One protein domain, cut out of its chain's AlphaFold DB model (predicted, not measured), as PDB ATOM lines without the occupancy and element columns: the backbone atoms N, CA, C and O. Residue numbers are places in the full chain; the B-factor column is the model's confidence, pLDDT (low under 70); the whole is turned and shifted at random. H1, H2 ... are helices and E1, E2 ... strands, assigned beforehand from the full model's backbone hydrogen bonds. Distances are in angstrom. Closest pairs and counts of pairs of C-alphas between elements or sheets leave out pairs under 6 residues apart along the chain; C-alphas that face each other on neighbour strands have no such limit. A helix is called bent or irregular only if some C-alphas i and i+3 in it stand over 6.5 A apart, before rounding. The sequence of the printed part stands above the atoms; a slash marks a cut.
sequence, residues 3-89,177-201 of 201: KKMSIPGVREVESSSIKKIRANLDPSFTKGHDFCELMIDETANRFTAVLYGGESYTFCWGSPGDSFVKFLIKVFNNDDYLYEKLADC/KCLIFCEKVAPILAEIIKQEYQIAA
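Overview. This is residues 3 to 89 and 177 to 201 of the 201 residues of an uncharacterized protein of Lysinibacillus pakistanensis (UniProt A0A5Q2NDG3). A twisted wall of five strands has one long helix, H3, running slantwise over one face, with the short helices H1 and H2 packed on H3 and the other face bare. The printed part has 112 residues, with five named strands and three named helices in the order E1 E2 E3 E4 E5 H1 H2 H3 along the chain, and its class is mixed, helices and strands. The sheet, antiparallel throughout, has the same order E1 E2 E3 E4 E5, and the whole is compact, with a radius of gyration of the C-alphas of 12.9 A and spans of 38 by 36 by 21 A.

Along the chain. E1, residues 10 to 17, begins with C-alpha 10 at (-36.679, -56.238, 35.524). E2 is residues 20 to 25, E3 35 to 41, 19.9 A long, E4 46 to 51 and E5 56 to 60. H1 is residues 68 to 75 and H2 79 to 86. H3, residues 177 to 200, is 32.0 A long and ends with C-alpha 200 at (-24.590, -56.744, 51.928). H3 has a kink of 39 degrees near residue 186 and is only just irregular: C-alphas 183 and 186 are 6.7 A apart.

Arrangement. The strands form a meander, each the antiparallel neighbour of the one before, in four hairpins. Within hydrogen-bond range are N 14 and O 22 of E1 and E2, 2.8 A, N 23 and O 36 of E2 and E3, 2.8 A, N 39 and O 48 of E3 and E4, 2.8 A, and N 49 and O 57 of E4 and E5, 2.8 A. H3 and the sheet make two layers, a helix on one face of a sheet, at a height over the sheet of 8.8 A. It lies over E1, E2 and E3. H3 touches H1 with residues 189 to 197 alone, at a steep tilt of 43 degrees, opposite ways, and the closest C-alphas are those of Ile 73 and Ala 190, 4.6 A apart. H2 touches residues 178 to 186 of H3 alone, about perpendicular at 78 degrees, closest at the C-alphas of Asp 79 and Cys 182, 4.9 A. H1 and H2 only graze the sheet, with residues 68 to 72 and 82 to 86. Every O i to N i+4 pair is within range in H1 and H2, and 17 of 20 in H3.

Size, cuts and confidence. The farthest C-alphas, of Cys 89 and Ala 201, are 38.2 A apart. Residues 90 to 176 are not printed; C-alphas 89 and 177 are 12.7 A apart across the cut. Of the links printed whole, none is long. Residues 89 and 200 to 201 have pLDDT under 70.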
ATOM      1  N   LYS A   3     -27.257 -60.853  37.898       76.31
ATOM      2  CA  LYS A   3     -28.247 -61.472  38.780       76.31
ATOM      3  C   LYS A   3     -29.618 -61.436  38.112       76.31
ATOM      4  O   LYS A   3     -30.045 -60.406  37.592       76.31
ATOM      5  N   LYS A   4     -30.333 -62.559  38.171       72.75
ATOM      6  CA  LYS A   4     -31.767 -62.595  37.867       72.75
ATOM      7  C   LYS A   4     -32.532 -62.345  39.158       72.75
ATOM      8  O   LYS A   4     -32.513 -63.185  40.052       72.75
ATOM      9  N   MET A   5     -33.168 -61.185  39.250       77.75
ATOM     10  CA  MET A   5     -34.056 -60.833  40.354       77.75
ATOM     11  C   MET A   5     -35.506 -61.061  39.926       77.75
ATOM     12  O   MET A   5     -35.871 -60.775  38.788       77.75
ATOM     13  N   SER A   6     -36.342 -61.571  40.830       81.00
ATOM     14  CA  SER A   6     -37.784 -61.691  40.588       81.00
ATOM     15  C   SER A   6     -38.471 -60.374  40.962       81.00
ATOM     16  O   SER A   6     -39.133 -60.275  41.990       81.00
ATOM     17  N   ILE A   7     -38.235 -59.332  40.159       85.06
ATOM     18  CA  ILE A   7     -38.858 -58.010  40.304       85.06
ATOM     19  C   ILE A   7     -39.635 -57.724  39.009       85.06
ATOM     20  O   ILE A   7     -39.047 -57.819  37.927       85.06
ATOM     21  N   PRO A   8     -40.940 -57.397  39.071       86.19
ATOM     22  CA  PRO A   8     -41.705 -57.008  37.889       86.19
ATOM     23  C   PRO A   8     -41.030 -55.863  37.125       86.19
ATOM     24  O   PRO A   8     -40.580 -54.892  37.727       86.19
ATOM     25  N   GLY A   9     -40.944 -55.982  35.800       85.12
ATOM     26  CA  GLY A   9     -40.303 -54.973  34.950       85.12
ATOM     27  C   GLY A   9     -38.772 -55.043  34.893       85.12
ATOM     28  O   GLY A   9     -38.173 -54.253  34.167       85.12
ATOM     29  N   VAL A  10     -38.131 -55.993  35.588       91.19
ATOM     30  CA  VAL A  10     -36.679 -56.238  35.524       91.19
ATOM     31  C   VAL A  10     -36.392 -57.497  34.718       91.19
ATOM     32  O   VAL A  10     -36.905 -58.574  35.010       91.19
ATOM     33  N   ARG A  11     -35.519 -57.374  33.718       89.75
ATOM     34  CA  ARG A  11     -35.003 -58.509  32.942       89.75
ATOM     35  C   ARG A  11     -33.721 -59.057  33.553       89.75
ATOM     36  O   ARG A  11     -33.550 -60.271  33.662       89.75
ATOM     37  N   GLU A  12     -32.827 -58.162  33.954       91.19
ATOM     38  CA  GLU A  12     -31.502 -58.501  34.460       91.19
ATOM     39  C   GLU A  12     -30.942 -57.348  35.290       91.19
ATOM     40  O   GLU A  12     -31.219 -56.182  35.006       91.19
ATOM     41  N   VAL A  13     -30.146 -57.670  36.311       90.81
ATOM     42  CA  VAL A  13     -29.423 -56.675  37.104       90.81
ATOM     43  C   VAL A  13     -27.938 -56.993  37.091       90.81
ATOM     44  O   VAL A  13     -27.513 -58.100  37.425       90.81
ATOM     45  N   GLU A  14     -27.141 -55.993  36.752       90.88
ATOM     46  CA  GLU A  14     -25.692 -56.008  36.826       90.88
ATOM     47  C   GLU A  14     -25.238 -55.092  37.963       90.88
ATOM     48  O   GLU A  14     -25.379 -53.870  37.910       90.88
ATOM     49  N   SER A  15     -24.659 -55.680  39.006       86.50
ATOM     50  CA  SER A  15     -24.104 -54.929  40.133       86.50
ATOM     51  C   SER A  15     -22.776 -55.542  40.581       86.50
ATOM     52  O   SER A  15     -22.555 -56.759  40.518       86.50
ATOM     53  N   SER A  16     -21.836 -54.690  40.987       77.06
ATOM     54  CA  SER A  16     -20.636 -55.098  41.741       77.06
ATOM     55  C   SER A  16     -20.702 -54.641  43.198       77.06
ATOM     56  O   SER A  16     -20.081 -55.249  44.063       77.06
ATOM     57  N   SER A  17     -21.467 -53.581  43.466       83.62
ATOM     58  CA  SER A  17     -21.781 -53.049  44.788       83.62
ATOM     59  C   SER A  17     -23.072 -52.236  44.703       83.62
ATOM     60  O   SER A  17     -23.487 -51.848  43.610       83.62
ATOM     61  N   ILE A  18     -23.654 -51.890  45.849       86.06
ATOM     62  CA  ILE A  18     -24.843 -51.028  45.909       86.06
ATOM     63  C   ILE A  18     -24.605 -49.616  45.342       86.06
ATOM     64  O   ILE A  18     -25.547 -48.929  44.971       86.06
ATOM     65  N   LYS A  19     -23.340 -49.190  45.220       90.06
ATOM     66  CA  LYS A  19     -22.961 -47.867  44.701       90.06
ATOM     67  C   LYS A  19     -23.157 -47.724  43.194       90.06
ATOM     68  O   LYS A  19     -23.225 -46.601  42.703       90.06
ATOM     69  N   LYS A  20     -23.196 -48.837  42.456       92.56
ATOM     70  CA  LYS A  20     -23.402 -48.836  41.006       92.56
ATOM     71  C   LYS A  20     -24.197 -50.062  40.576       92.56
ATOM     72  O   LYS A  20     -23.706 -51.190  40.657       92.56
ATOM     73  N   ILE A  21     -25.404 -49.809  40.089       93.81
ATOM     74  CA  ILE A  21     -26.374 -50.812  39.661       93.81
ATOM     75  C   ILE A  21     -26.774 -50.480  38.228       93.81
ATOM     76  O   ILE A  21     -27.133 -49.347  37.930       93.81
ATOM     77  N   ARG A  22     -26.746 -51.467  37.340       93.69
ATOM     78  CA  ARG A  22     -27.342 -51.377  36.010       93.69
ATOM     79  C   ARG A  22     -28.506 -52.353  35.946       93.69
ATOM     80  O   ARG A  22     -28.320 -53.552  36.125       93.69
ATOM     81  N   ALA A  23     -29.705 -51.834  35.733       93.31
ATOM     82  CA  ALA A  23     -30.918 -52.620  35.579       93.31
ATOM     83  C   ALA A  23     -31.313 -52.632  34.103       93.31
ATOM     84  O   ALA A  23     -31.561 -51.577  33.525       93.31
ATOM     85  N   ASN A  24     -31.390 -53.817  33.502       93.19
ATOM     86  CA  ASN A  24     -32.021 -54.013  32.201       93.19
ATOM     87  C   ASN A  24     -33.520 -54.217  32.452       93.19
ATOM     88  O   ASN A  24     -33.925 -55.123  33.188       93.19
ATOM     89  N   LEU A  25     -34.339 -53.351  31.868       92.56
ATOM     90  CA  LEU A  25     -35.759 -53.198  32.162       92.56
ATOM     91  C   LEU A  25     -36.616 -53.761  31.024       92.56
ATOM     92  O   LEU A  25     -36.147 -53.967  29.904       92.56
ATOM     93  N   ASP A  26     -37.887 -54.034  31.310       90.69
ATOM     94  CA  ASP A  26     -38.872 -54.351  30.282       90.69
ATOM     95  C   ASP A  26     -39.546 -53.070  29.759       90.69
ATOM     96  O   ASP A  26     -40.378 -52.507  30.476       90.69
ATOM     97  N   PRO A  27     -39.275 -52.630  28.510       88.00
ATOM     98  CA  PRO A  27     -39.842 -51.404  27.945       88.00
ATOM     99  C   PRO A  27     -41.368 -51.392  27.916       88.00
ATOM    100  O   PRO A  27     -41.970 -50.322  27.935       88.00
ATOM    101  N   SER A  28     -42.008 -52.564  27.869       88.00
ATOM    102  CA  SER A  28     -43.471 -52.655  27.926       88.00
ATOM    103  C   SER A  28     -44.026 -52.226  29.290       88.00
ATOM    104  O   SER A  28     -45.126 -51.685  29.368       88.00
ATOM    105  N   PHE A  29     -43.244 -52.410  30.356       86.50
ATOM    106  CA  PHE A  29     -43.605 -52.056  31.725       86.50
ATOM    107  C   PHE A  29     -43.195 -50.620  32.078       86.50
ATOM    108  O   PHE A  29     -43.918 -49.903  32.770       86.50
ATOM    109  N   THR A  30     -42.046 -50.180  31.570       85.19
ATOM    110  CA  THR A  30     -41.417 -48.881  31.867       85.19
ATOM    111  C   THR A  30     -41.681 -47.825  30.793       85.19
ATOM    112  O   THR A  30     -40.992 -46.811  30.745       85.19
ATOM    113  N   LYS A  31     -42.677 -48.059  29.925       84.50
ATOM    114  CA  LYS A  31     -43.093 -47.146  28.846       84.50
ATOM    115  C   LYS A  31     -41.930 -46.699  27.944       84.50
ATOM    116  O   LYS A  31     -41.833 -45.538  27.564       84.50
ATOM    117  N   GLY A  32     -41.067 -47.643  27.571       83.88
ATOM    118  CA  GLY A  32     -39.997 -47.433  26.593       83.88
ATOM    119  C   GLY A  32     -38.579 -47.423  27.165       83.88
ATOM    120  O   GLY A  32     -37.641 -47.563  26.387       83.88
ATOM    121  N   HIS A  33     -38.394 -47.333  28.486       86.50
ATOM    122  CA  HIS A  33     -37.055 -47.395  29.082       86.50
ATOM    123  C   HIS A  33     -36.555 -48.843  29.187       86.50
ATOM    124  O   HIS A  33     -37.029 -49.616  30.015       86.50
ATOM    125  N   ASP A  34     -35.579 -49.221  28.369       90.06
ATOM    126  CA  ASP A  34     -35.005 -50.572  28.309       90.06
ATOM    127  C   ASP A  34     -33.847 -50.811  29.289       90.06
ATOM    128  O   ASP A  34     -33.513 -51.961  29.577       90.06
ATOM    129  N   PHE A  35     -33.265 -49.752  29.856       92.50
ATOM    130  CA  PHE A  35     -32.303 -49.854  30.949       92.50
ATOM    131  C   PHE A  35     -32.306 -48.615  31.857       92.50
ATOM    132  O   PHE A  35     -32.777 -47.539  31.486       92.50
ATOM    133  N   CYS A  36     -31.721 -48.774  33.045       93.88
ATOM    134  CA  CYS A  36     -31.329 -47.680  33.925       93.88
ATOM    135  C   CYS A  36     -29.990 -47.990  34.611       93.88
ATOM    136  O   CYS A  36     -29.815 -49.059  35.201       93.88
ATOM    137  N   GLU A  37     -29.043 -47.055  34.551       95.12
ATOM    138  CA  GLU A  37     -27.818 -47.078  35.350       95.12
ATOM    139  C   GLU A  37     -27.960 -46.150  36.554       95.12
ATOM    140  O   GLU A  37     -28.026 -44.931  36.414       95.12
ATOM    141  N   LEU A  38     -27.975 -46.735  37.746       96.19
ATOM    142  CA  LEU A  38     -28.047 -46.035  39.015       96.19
ATOM    143  C   LEU A  38     -26.665 -45.971  39.672       96.19
ATOM    144  O   LEU A  38     -26.005 -46.988  39.897       96.19
ATOM    145  N   MET A  39     -26.263 -44.762  40.042       95.88
ATOM    146  CA  MET A  39     -25.075 -44.469  40.834       95.88
ATOM    147  C   MET A  39     -25.500 -43.850  42.164       95.88
ATOM    148  O   MET A  39     -26.290 -42.908  42.181       95.88
ATOM    149  N   ILE A  40     -24.972 -44.378  43.270       95.44
ATOM    150  CA  ILE A  40     -25.265 -43.925  44.634       95.44
ATOM    151  C   ILE A  40     -23.964 -43.467  45.294       95.44
ATOM    152  O   ILE A  40     -23.030 -44.250  45.480       95.44
ATOM    153  N   ASP A  41     -23.928 -42.194  45.674       94.06
ATOM    154  CA  ASP A  41     -22.839 -41.558  46.405       94.06
ATOM    155  C   ASP A  41     -23.309 -41.199  47.819       94.06
ATOM    156  O   ASP A  41     -23.912 -40.152  48.059       94.06
ATOM    157  N   GLU A  42     -23.018 -42.088  48.767       92.25
ATOM    158  CA  GLU A  42     -23.358 -41.908  50.183       92.25
ATOM    159  C   GLU A  42     -22.553 -40.788  50.860       92.25
ATOM    160  O   GLU A  42     -22.959 -40.303  51.908       92.25
ATOM    161  N   THR A  43     -21.424 -40.352  50.283       91.00
ATOM    162  CA  THR A  43     -20.629 -39.256  50.865       91.00
ATOM    163  C   THR A  43     -21.223 -37.892  50.542       91.00
ATOM    164  O   THR A  43     -21.225 -37.002  51.387       91.00
ATOM    165  N   ALA A  44     -21.772 -37.746  49.334       93.06
ATOM    166  CA  ALA A  44     -22.459 -36.539  48.892       93.06
ATOM    167  C   ALA A  44     -23.984 -36.603  49.087       93.06
ATOM    168  O   ALA A  44     -24.672 -35.657  48.701       93.06
ATOM    169  N   ASN A  45     -24.515 -37.710  49.630       95.19
ATOM    170  CA  ASN A  45     -25.951 -38.006  49.696       95.19
ATOM    171  C   ASN A  45     -26.646 -37.753  48.351       95.19
ATOM    172  O   ASN A  45     -27.670 -37.068  48.276       95.19
ATOM    173  N   ARG A  46     -26.039 -38.255  47.273       95.94
ATOM    174  CA  ARG A  46     -26.437 -37.985  45.892       95.94
ATOM    175  C   ARG A  46     -26.697 -39.279  45.148       95.94
ATOM    176  O   ARG A  46     -25.926 -40.230  45.268       95.94
ATOM    177  N   PHE A  47     -27.735 -39.287  44.323       96.44
ATOM    178  CA  PHE A  47     -27.904 -40.321  43.309       96.44
ATOM    179  C   PHE A  47     -27.862 -39.714  41.912       96.44
ATOM    180  O   PHE A  47     -28.176 -38.537  41.729       96.44
ATOM    181  N   THR A  48     -27.511 -40.551  40.945       96.56
ATOM    182  CA  THR A  48     -27.669 -40.270  39.522       96.56
ATOM    183  C   THR A  48     -28.247 -41.508  38.855       96.56
ATOM    184  O   THR A  48     -27.657 -42.583  38.949       96.56
ATOM    185  N   ALA A  49     -29.389 -41.361  38.192       96.19
ATOM    186  CA  ALA A  49     -29.992 -42.377  37.343       96.19
ATOM    187  C   ALA A  49     -29.850 -41.947  35.882       96.19
ATOM    188  O   ALA A  49     -30.286 -40.857  35.526       96.19
ATOM    189  N   VAL A  50     -29.243 -42.783  35.044       94.25
ATOM    190  CA  VAL A  50     -29.094 -42.554  33.601       94.25
ATOM    191  C   VAL A  50     -29.964 -43.559  32.859       94.25
ATOM    192  O   VAL A  50     -29.892 -44.756  33.133       94.25
ATOM    193  N   LEU A  51     -30.786 -43.077  31.934       91.62
ATOM    194  CA  LEU A  51     -31.687 -43.879  31.112       91.62
ATOM    195  C   LEU A  51     -31.284 -43.819  29.633       91.62
ATOM    196  O   LEU A  51     -30.392 -43.072  29.218       91.62
ATOM    197  N   TYR A  52     -31.962 -44.631  28.825       79.94
ATOM    198  CA  TYR A  52     -31.849 -44.591  27.372       79.94
ATOM    199  C   TYR A  52     -32.131 -43.188  26.808       79.94
ATOM    200  O   TYR A  52     -32.966 -42.452  27.324       79.94
ATOM    201  N   GLY A  53     -31.438 -42.820  25.726       73.81
ATOM    202  CA  GLY A  53     -31.640 -41.532  25.052       73.81
ATOM    203  C   GLY A  53     -30.916 -40.341  25.692       73.81
ATOM    204  O   GLY A  53     -31.140 -39.211  25.270       73.81
ATOM    205  N   GLY A  54     -30.031 -40.577  26.669       73.19
ATOM    206  CA  GLY A  54     -29.241 -39.524  27.322       73.19
ATOM    207  C   GLY A  54     -29.975 -38.800  28.452       73.19
ATOM    208  O   GLY A  54     -29.469 -37.811  28.979       73.19
ATOM    209  N   GLU A  55     -31.149 -39.292  28.840       86.06
ATOM    210  CA  GLU A  55     -31.905 -38.776  29.975       86.06
ATOM    211  C   GLU A  55     -31.209 -39.150  31.279       86.06
ATOM    212  O   GLU A  55     -30.799 -40.296  31.480       86.06
ATOM    213  N   SER A  56     -31.058 -38.177  32.176       92.25
ATOM    214  CA  SER A  56     -30.477 -38.433  33.486       92.25
ATOM    215  C   SER A  56     -31.151 -37.610  34.570       92.25
ATOM    216  O   SER A  56     -31.448 -36.434  34.375       92.25
ATOM    217  N   TYR A  57     -31.348 -38.238  35.723       94.50
ATOM    218  CA  TYR A  57     -31.914 -37.629  36.917       94.50
ATOM    219  C   TYR A  57     -30.869 -37.660  38.018       94.50
ATOM    220  O   TYR A  57     -30.364 -38.726  38.368       94.50
ATOM    221  N   THR A  58     -30.512 -36.493  38.549       94.69
ATOM    222  CA  THR A  58     -29.520 -36.362  39.618       94.69
ATOM    223  C   THR A  58     -30.051 -35.444  40.695       94.69
ATOM    224  O   THR A  58     -30.467 -34.327  40.404       94.69
ATOM    225  N   PHE A  59     -29.974 -35.885  41.947       95.44
ATOM    226  CA  PHE A  59     -30.331 -35.048  43.086       95.44
ATOM    227  C   PHE A  59     -29.480 -35.389  44.307       95.44
ATOM    228  O   PHE A  59     -29.047 -36.537  44.471       95.44
ATOM    229  N   CYS A  60     -29.238 -34.394  45.162       94.25
ATOM    230  CA  CYS A  60     -28.557 -34.564  46.439       94.25
ATOM    231  C   CYS A  60     -29.394 -34.034  47.606       94.25
ATOM    232  O   CYS A  60     -30.046 -32.996  47.509       94.25
ATOM    233  N   TRP A  61     -29.349 -34.736  48.737       93.88
ATOM    234  CA  TRP A  61     -30.035 -34.327  49.962       93.88
ATOM    235  C   TRP A  61     -29.033 -33.941  51.042       93.88
ATOM    236  O   TRP A  61     -28.169 -34.727  51.421       93.88
ATOM    237  N   GLY A  62     -29.183 -32.745  51.609       89.69
ATOM    238  CA  GLY A  62     -28.270 -32.261  52.648       89.69
ATOM    239  C   GLY A  62     -28.328 -33.056  53.959       89.69
ATOM    240  O   GLY A  62     -27.337 -33.129  54.679       89.69
ATOM    241  N   SER A  63     -29.472 -33.654  54.304       87.50
ATOM    242  CA  SER A  63     -29.655 -34.379  55.571       87.50
ATOM    243  C   SER A  63     -30.723 -35.474  55.442       87.50
ATOM    244  O   SER A  63     -31.890 -35.217  55.724       87.50
ATOM    245  N   PRO A  64     -30.352 -36.698  55.020       86.75
ATOM    246  CA  PRO A  64     -31.303 -37.796  54.811       86.75
ATOM    247  C   PRO A  64     -31.856 -38.409  56.114       86.75
ATOM    248  O   PRO A  64     -32.806 -39.186  56.067       86.75
ATOM    249  N   GLY A  65     -31.271 -38.087  57.275       83.88
ATOM    250  CA  GLY A  65     -31.737 -38.517  58.604       83.88
ATOM    251  C   GLY A  65     -31.488 -39.992  58.968       83.88
ATOM    252  O   GLY A  65     -31.613 -40.358  60.131       83.88
ATOM    253  N   ASP A  66     -31.108 -40.827  58.002       84.44
ATOM    254  CA  ASP A  66     -30.699 -42.234  58.149       84.44
ATOM    255  C   ASP A  66     -29.597 -42.523  57.107       84.44
ATOM    256  O   ASP A  66     -29.126 -41.605  56.425       84.44
ATOM    257  N   SER A  67     -29.182 -43.784  56.945       90.75
ATOM    258  CA  SER A  67     -28.310 -44.167  55.835       90.75
ATOM    259  C   SER A  67     -28.934 -43.757  54.501       90.75
ATOM    260  O   SER A  67     -30.130 -43.953  54.257       90.75
ATOM    261  N   PHE A  68     -28.110 -43.193  53.618       94.00
ATOM    262  CA  PHE A  68     -28.594 -42.652  52.353       94.00
ATOM    263  C   PHE A  68     -29.286 -43.724  51.496       94.00
ATOM    264  O   PHE A  68     -30.312 -43.463  50.878       94.00
ATOM    265  N   VAL A  69     -28.807 -44.968  51.556       93.12
ATOM    266  CA  VAL A  69     -29.445 -46.123  50.910       93.12
ATOM    267  C   VAL A  69     -30.873 -46.367  51.421       93.12
ATOM    268  O   VAL A  69     -31.791 -46.516  50.618       93.12
ATOM    269  N   LYS A  70     -31.095 -46.391  52.743       93.12
ATOM    270  CA  LYS A  70     -32.444 -46.582  53.311       93.12
ATOM    271  C   LYS A  70     -33.366 -45.420  52.970       93.12
ATOM    272  O   LYS A  70     -34.557 -45.627  52.740       93.12
ATOM    273  N   PHE A  71     -32.817 -44.209  52.950       94.44
ATOM    274  CA  PHE A  71     -33.532 -43.020  52.519       94.44
ATOM    275  C   PHE A  71     -33.967 -43.133  51.050       94.44
ATOM    276  O   PHE A  71     -35.148 -42.947  50.763       94.44
ATOM    277  N   LEU A  72     -33.071 -43.544  50.145       94.62
ATOM    278  CA  LEU A  72     -33.396 -43.755  48.730       94.62
ATOM    279  C   LEU A  72     -34.498 -44.798  48.528       94.62
ATOM    280  O   LEU A  72     -35.410 -44.544  47.752       94.62
ATOM    281  N   ILE A  73     -34.483 -45.920  49.259       94.69
ATOM    282  CA  ILE A  73     -35.562 -46.928  49.181       94.69
ATOM    283  C   ILE A  73     -36.929 -46.305  49.510       94.69
ATOM    284  O   ILE A  73     -37.927 -46.646  48.881       94.69
ATOM    285  N   LYS A  74     -36.996 -45.396  50.491       94.25
ATOM    286  CA  LYS A  74     -38.249 -44.710  50.851       94.25
ATOM    287  C   LYS A  74     -38.658 -43.699  49.783       94.25
ATOM    288  O   LYS A  74     -39.810 -43.694  49.369       94.25
ATOM    289  N   VAL A  75     -37.717 -42.866  49.338       94.38
ATOM    290  CA  VAL A  75     -37.969 -41.800  48.360       94.38
ATOM    291  C   VAL A  75     -38.369 -42.359  46.998       94.38
ATOM    292  O   VAL A  75     -39.300 -41.858  46.390       94.38
ATOM    293  N   PHE A  76     -37.730 -43.430  46.537       95.69
ATOM    294  CA  PHE A  76     -38.057 -44.065  45.257       95.69
ATOM    295  C   PHE A  76     -39.420 -44.776  45.242       95.69
ATOM    296  O   PHE A  76     -39.890 -45.154  44.176       95.69
ATOM    297  N   ASN A  77     -40.055 -44.944  46.407       93.81
ATOM    298  CA  ASN A  77     -41.436 -45.413  46.543       93.81
ATOM    299  C   ASN A  77     -42.440 -44.265  46.785       93.81
ATOM    300  O   ASN A  77     -43.608 -44.533  47.049       93.81
ATOM    301  N   ASN A  78     -41.991 -43.006  46.748       93.94
ATOM    302  CA  ASN A  78     -42.826 -41.812  46.859       93.94
ATOM    303  C   ASN A  78     -42.639 -40.977  45.587       93.94
ATOM    304  O   ASN A  78     -41.742 -40.136  45.500       93.94
ATOM    305  N   ASP A  79     -43.453 -41.289  44.584       90.44
ATOM    306  CA  ASP A  79     -43.415 -40.712  43.245       90.44
ATOM    307  C   ASP A  79     -43.668 -39.205  43.243       90.44
ATOM    308  O   ASP A  79     -42.875 -38.488  42.636       90.44
ATOM    309  N   ASP A  80     -44.676 -38.720  43.972       88.25
ATOM    310  CA  ASP A  80     -44.988 -37.286  44.077       88.25
ATOM    311  C   ASP A  80     -43.786 -36.488  44.605       88.25
ATOM    312  O   ASP A  80     -43.315 -35.541  43.971       88.25
ATOM    313  N   TYR A  81     -43.219 -36.917  45.739       92.94
ATOM    314  CA  TYR A  81     -42.061 -36.242  46.327       92.94
ATOM    315  C   TYR A  81     -40.838 -36.294  45.407       92.94
ATOM    316  O   TYR A  81     -40.087 -35.323  45.309       92.94
ATOM    317  N   LEU A  82     -40.594 -37.437  44.761       93.50
ATOM    318  CA  LEU A  82     -39.452 -37.597  43.870       93.50
ATOM    319  C   LEU A  82     -39.602 -36.728  42.617       93.50
ATOM    320  O   LEU A  82     -38.634 -36.082  42.210       93.50
ATOM    321  N   TYR A  83     -40.809 -36.664  42.057       91.88
ATOM    322  CA  TYR A  83     -41.136 -35.828  40.912       91.88
ATOM    323  C   TYR A  83     -40.868 -34.354  41.214       91.88
ATOM    324  O   TYR A  83     -40.125 -33.720  40.472       91.88
ATOM    325  N   GLU A  84     -41.336 -33.838  42.353       89.12
ATOM    326  CA  GLU A  84     -41.066 -32.453  42.780       89.12
ATOM    327  C   GLU A  84     -39.568 -32.114  42.873       89.12
ATOM    328  O   GLU A  84     -39.179 -30.951  42.756       89.12
ATOM    329  N   LYS A  85     -38.698 -33.101  43.133       91.44
ATOM    330  CA  LYS A  85     -37.242 -32.885  43.211       91.44
ATOM    331  C   LYS A  85     -36.533 -32.983  41.870       91.44
ATOM    332  O   LYS A  85     -35.439 -32.435  41.741       91.44
ATOM    333  N   LEU A  86     -37.106 -33.710  40.918       91.31
ATOM    334  CA  LEU A  86     -36.444 -34.070  39.666       91.31
ATOM    335  C   LEU A  86     -37.036 -33.399  38.435       91.31
ATOM    336  O   LEU A  86     -36.339 -33.305  37.426       91.31
ATOM    337  N   ALA A  87     -38.308 -33.005  38.486       86.75
ATOM    338  CA  ALA A  87     -39.002 -32.416  37.359       86.75
ATOM    339  C   ALA A  87     -38.275 -31.158  36.886       86.75
ATOM    340  O   ALA A  87     -37.860 -30.304  37.676       86.75
ATOM    341  N   ASP A  88     -38.122 -31.050  35.571       80.44
ATOM    342  CA  ASP A  88     -37.642 -29.827  34.959       80.44
ATOM    343  C   ASP A  88     -38.734 -28.753  35.056       80.44
ATOM    344  O   ASP A  88     -39.653 -28.703  34.235       80.44
ATOM    345  N   CYS A  89     -38.623 -27.874  36.054       68.94
ATOM    346  CA  CYS A  89     -39.552 -26.762  36.263       68.94
ATOM    347  C   CYS A  89     -39.558 -25.752  35.101       68.94
ATOM    348  O   CYS A  89     -40.432 -24.893  35.030       68.94
ATOM    349  N   LYS A 177     -41.629 -37.452  31.077       85.62
ATOM    350  CA  LYS A 177     -40.477 -38.360  31.169       85.62
ATOM    351  C   LYS A 177     -40.066 -38.562  32.621       85.62
ATOM    352  O   LYS A 177     -39.942 -39.698  33.072       85.62
ATOM    353  N   CYS A 178     -39.954 -37.463  33.372       89.56
ATOM    354  CA  CYS A 178     -39.689 -37.518  34.809       89.56
ATOM    355  C   CYS A 178     -40.811 -38.253  35.550       89.56
ATOM    356  O   CYS A 178     -40.539 -39.080  36.419       89.56
ATOM    357  N   LEU A 179     -42.066 -38.031  35.149       89.19
ATOM    358  CA  LEU A 179     -43.214 -38.721  35.728       89.19
ATOM    359  C   LEU A 179     -43.126 -40.239  35.502       89.19
ATOM    360  O   LEU A 179     -43.258 -41.007  36.447       89.19
ATOM    361  N   ILE A 180     -42.817 -40.686  34.279       90.12
ATOM    362  CA  ILE A 180     -42.611 -42.113  33.979       90.12
ATOM    363  C   ILE A 180     -41.459 -42.689  34.804       90.12
ATOM    364  O   ILE A 180     -41.584 -43.796  35.336       90.12
ATOM    365  N   PHE A 181     -40.350 -41.958  34.933       93.19
ATOM    366  CA  PHE A 181     -39.244 -42.380  35.785       93.19
ATOM    367  C   PHE A 181     -39.708 -42.587  37.232       93.19
ATOM    368  O   PHE A 181     -39.481 -43.665  37.782       93.19
ATOM    369  N   CYS A 182     -40.401 -41.609  37.816       94.38
ATOM    370  CA  CYS A 182     -40.871 -41.658  39.202       94.38
ATOM    371  C   CYS A 182     -41.918 -42.761  39.430       94.38
ATOM    372  O   CYS A 182     -41.818 -43.491  40.410       94.38
ATOM    373  N   GLU A 183     -42.869 -42.948  38.510       93.31
ATOM    374  CA  GLU A 183     -43.963 -43.921  38.657       93.31
ATOM    375  C   GLU A 183     -43.563 -45.369  38.328       93.31
ATOM    376  O   GLU A 183     -44.183 -46.317  38.818       93.31
ATOM    377  N   LYS A 184     -42.605 -45.573  37.412       92.94
ATOM    378  CA  LYS A 184     -42.308 -46.904  36.845       92.94
ATOM    379  C   LYS A 184     -40.901 -47.389  37.130       92.94
ATOM    380  O   LYS A 184     -40.727 -48.568  37.422       92.94
ATOM    381  N   VAL A 185     -39.903 -46.518  37.027       94.31
ATOM    382  CA  VAL A 185     -38.494 -46.923  37.115       94.31
ATOM    383  C   VAL A 185     -37.987 -46.832  38.551       94.31
ATOM    384  O   VAL A 185     -37.395 -47.790  39.044       94.31
ATOM    385  N   ALA A 186     -38.250 -45.731  39.256       95.94
ATOM    386  CA  ALA A 186     -37.791 -45.536  40.627       95.94
ATOM    387  C   ALA A 186     -38.258 -46.654  41.587       95.94
ATOM    388  O   ALA A 186     -37.400 -47.197  42.289       95.94
ATOM    389  N   PRO A 187     -39.519 -47.134  41.560       95.62
ATOM    390  CA  PRO A 187     -39.956 -48.215  42.448       95.62
ATOM    391  C   PRO A 187     -39.228 -49.538  42.173       95.62
ATOM    392  O   PRO A 187     -38.879 -50.275  43.097       95.62
ATOM    393  N   ILE A 188     -38.918 -49.817  40.900       94.88
ATOM    394  CA  ILE A 188     -38.088 -50.966  40.517       94.88
ATOM    395  C   ILE A 188     -36.693 -50.832  41.133       94.88
ATOM    396  O   ILE A 188     -36.184 -51.780  41.735       94.88
ATOM    397  N   LEU A 189     -36.080 -49.651  41.018       94.94
ATOM    398  CA  LEU A 189     -34.777 -49.379  41.620       94.94
ATOM    399  C   LEU A 189     -34.824 -49.529  43.145       94.94
ATOM    400  O   LEU A 189     -33.898 -50.105  43.708       94.94
ATOM    401  N   ALA A 190     -35.894 -49.090  43.815       95.19
ATOM    402  CA  ALA A 190     -36.057 -49.259  45.259       95.19
ATOM    403  C   ALA A 190     -35.992 -50.736  45.674       95.19
ATOM    404  O   ALA A 190     -35.279 -51.081  46.620       95.19
ATOM    405  N   GLU A 191     -36.689 -51.615  44.949       94.19
ATOM    406  CA  GLU A 191     -36.676 -53.054  45.225       94.19
ATOM    407  C   GLU A 191     -35.314 -53.692  44.918       94.19
ATOM    408  O   GLU A 191     -34.845 -54.526  45.698       94.19
ATOM    409  N   ILE A 192     -34.618 -53.257  43.861       93.38
ATOM    410  CA  ILE A 192     -33.247 -53.718  43.577       93.38
ATOM    411  C   ILE A 192     -32.296 -53.302  44.709       93.38
ATOM    412  O   ILE A 192     -31.568 -54.139  45.243       93.38
ATOM    413  N   ILE A 193     -32.320 -52.026  45.110       92.94
ATOM    414  CA  ILE A 193     -31.479 -51.490  46.192       92.94
ATOM    415  C   ILE A 193     -31.749 -52.249  47.490       92.94
ATOM    416  O   ILE A 193     -30.814 -52.623  48.191       92.94
ATOM    417  N   LYS A 194     -33.019 -52.508  47.812       92.25
ATOM    418  CA  LYS A 194     -33.428 -53.247  49.008       92.25
ATOM    419  C   LYS A 194     -32.881 -54.674  49.023       92.25
ATOM    420  O   LYS A 194     -32.376 -55.098  50.060       92.25
ATOM    421  N   GLN A 195     -32.924 -55.391  47.896       89.88
ATOM    422  CA  GLN A 195     -32.332 -56.730  47.790       89.88
ATOM    423  C   GLN A 195     -30.802 -56.690  47.913       89.88
ATOM    424  O   GLN A 195     -30.229 -57.473  48.666       89.88
ATOM    425  N   GLU A 196     -30.133 -55.756  47.233       87.38
ATOM    426  CA  GLU A 196     -28.674 -55.590  47.341       87.38
ATOM    427  C   GLU A 196     -28.240 -55.205  48.763       87.38
ATOM    428  O   GLU A 196     -27.236 -55.711  49.264       87.38
ATOM    429  N   TYR A 197     -29.017 -54.362  49.444       86.94
ATOM    430  CA  TYR A 197     -28.753 -53.949  50.819       86.94
ATOM    431  C   TYR A 197     -28.890 -55.113  51.806       86.94
ATOM    432  O   TYR A 197     -28.071 -55.240  52.708       86.94
ATOM    433  N   GLN A 198     -29.884 -55.986  51.615       82.94
ATOM    434  CA  GLN A 198     -30.061 -57.193  52.432       82.94
ATOM    435  C   GLN A 198     -28.961 -58.238  52.211       82.94
ATOM    436  O   GLN A 198     -28.648 -58.975  53.134       82.94
ATOM    437  N   ILE A 199     -28.386 -58.317  51.007       72.69
ATOM    438  CA  ILE A 199     -27.266 -59.226  50.706       72.69
ATOM    439  C   ILE A 199     -25.950 -58.708  51.308       72.69
ATOM    440  O   ILE A 199     -25.065 -59.500  51.627       72.69
ATOM    441  N   ALA A 200     -25.798 -57.387  51.414       65.88
ATOM    442  CA  ALA A 200     -24.590 -56.744  51.928       65.88
ATOM    443  C   ALA A 200     -24.549 -56.611  53.464       65.88
ATOM    444  O   ALA A 200     -23.478 -56.313  53.997       65.88
ATOM    445  N   ALA A 201     -25.689 -56.778  54.144       57.09
ATOM    446  CA  ALA A 201     -25.836 -56.730  55.602       57.09
ATOM    447  C   ALA A 201     -25.621 -58.108  56.241       57.09
ATOM    448  O   ALA A 201     -25.008 -58.142  57.332       57.09
TER     449      ALA A 201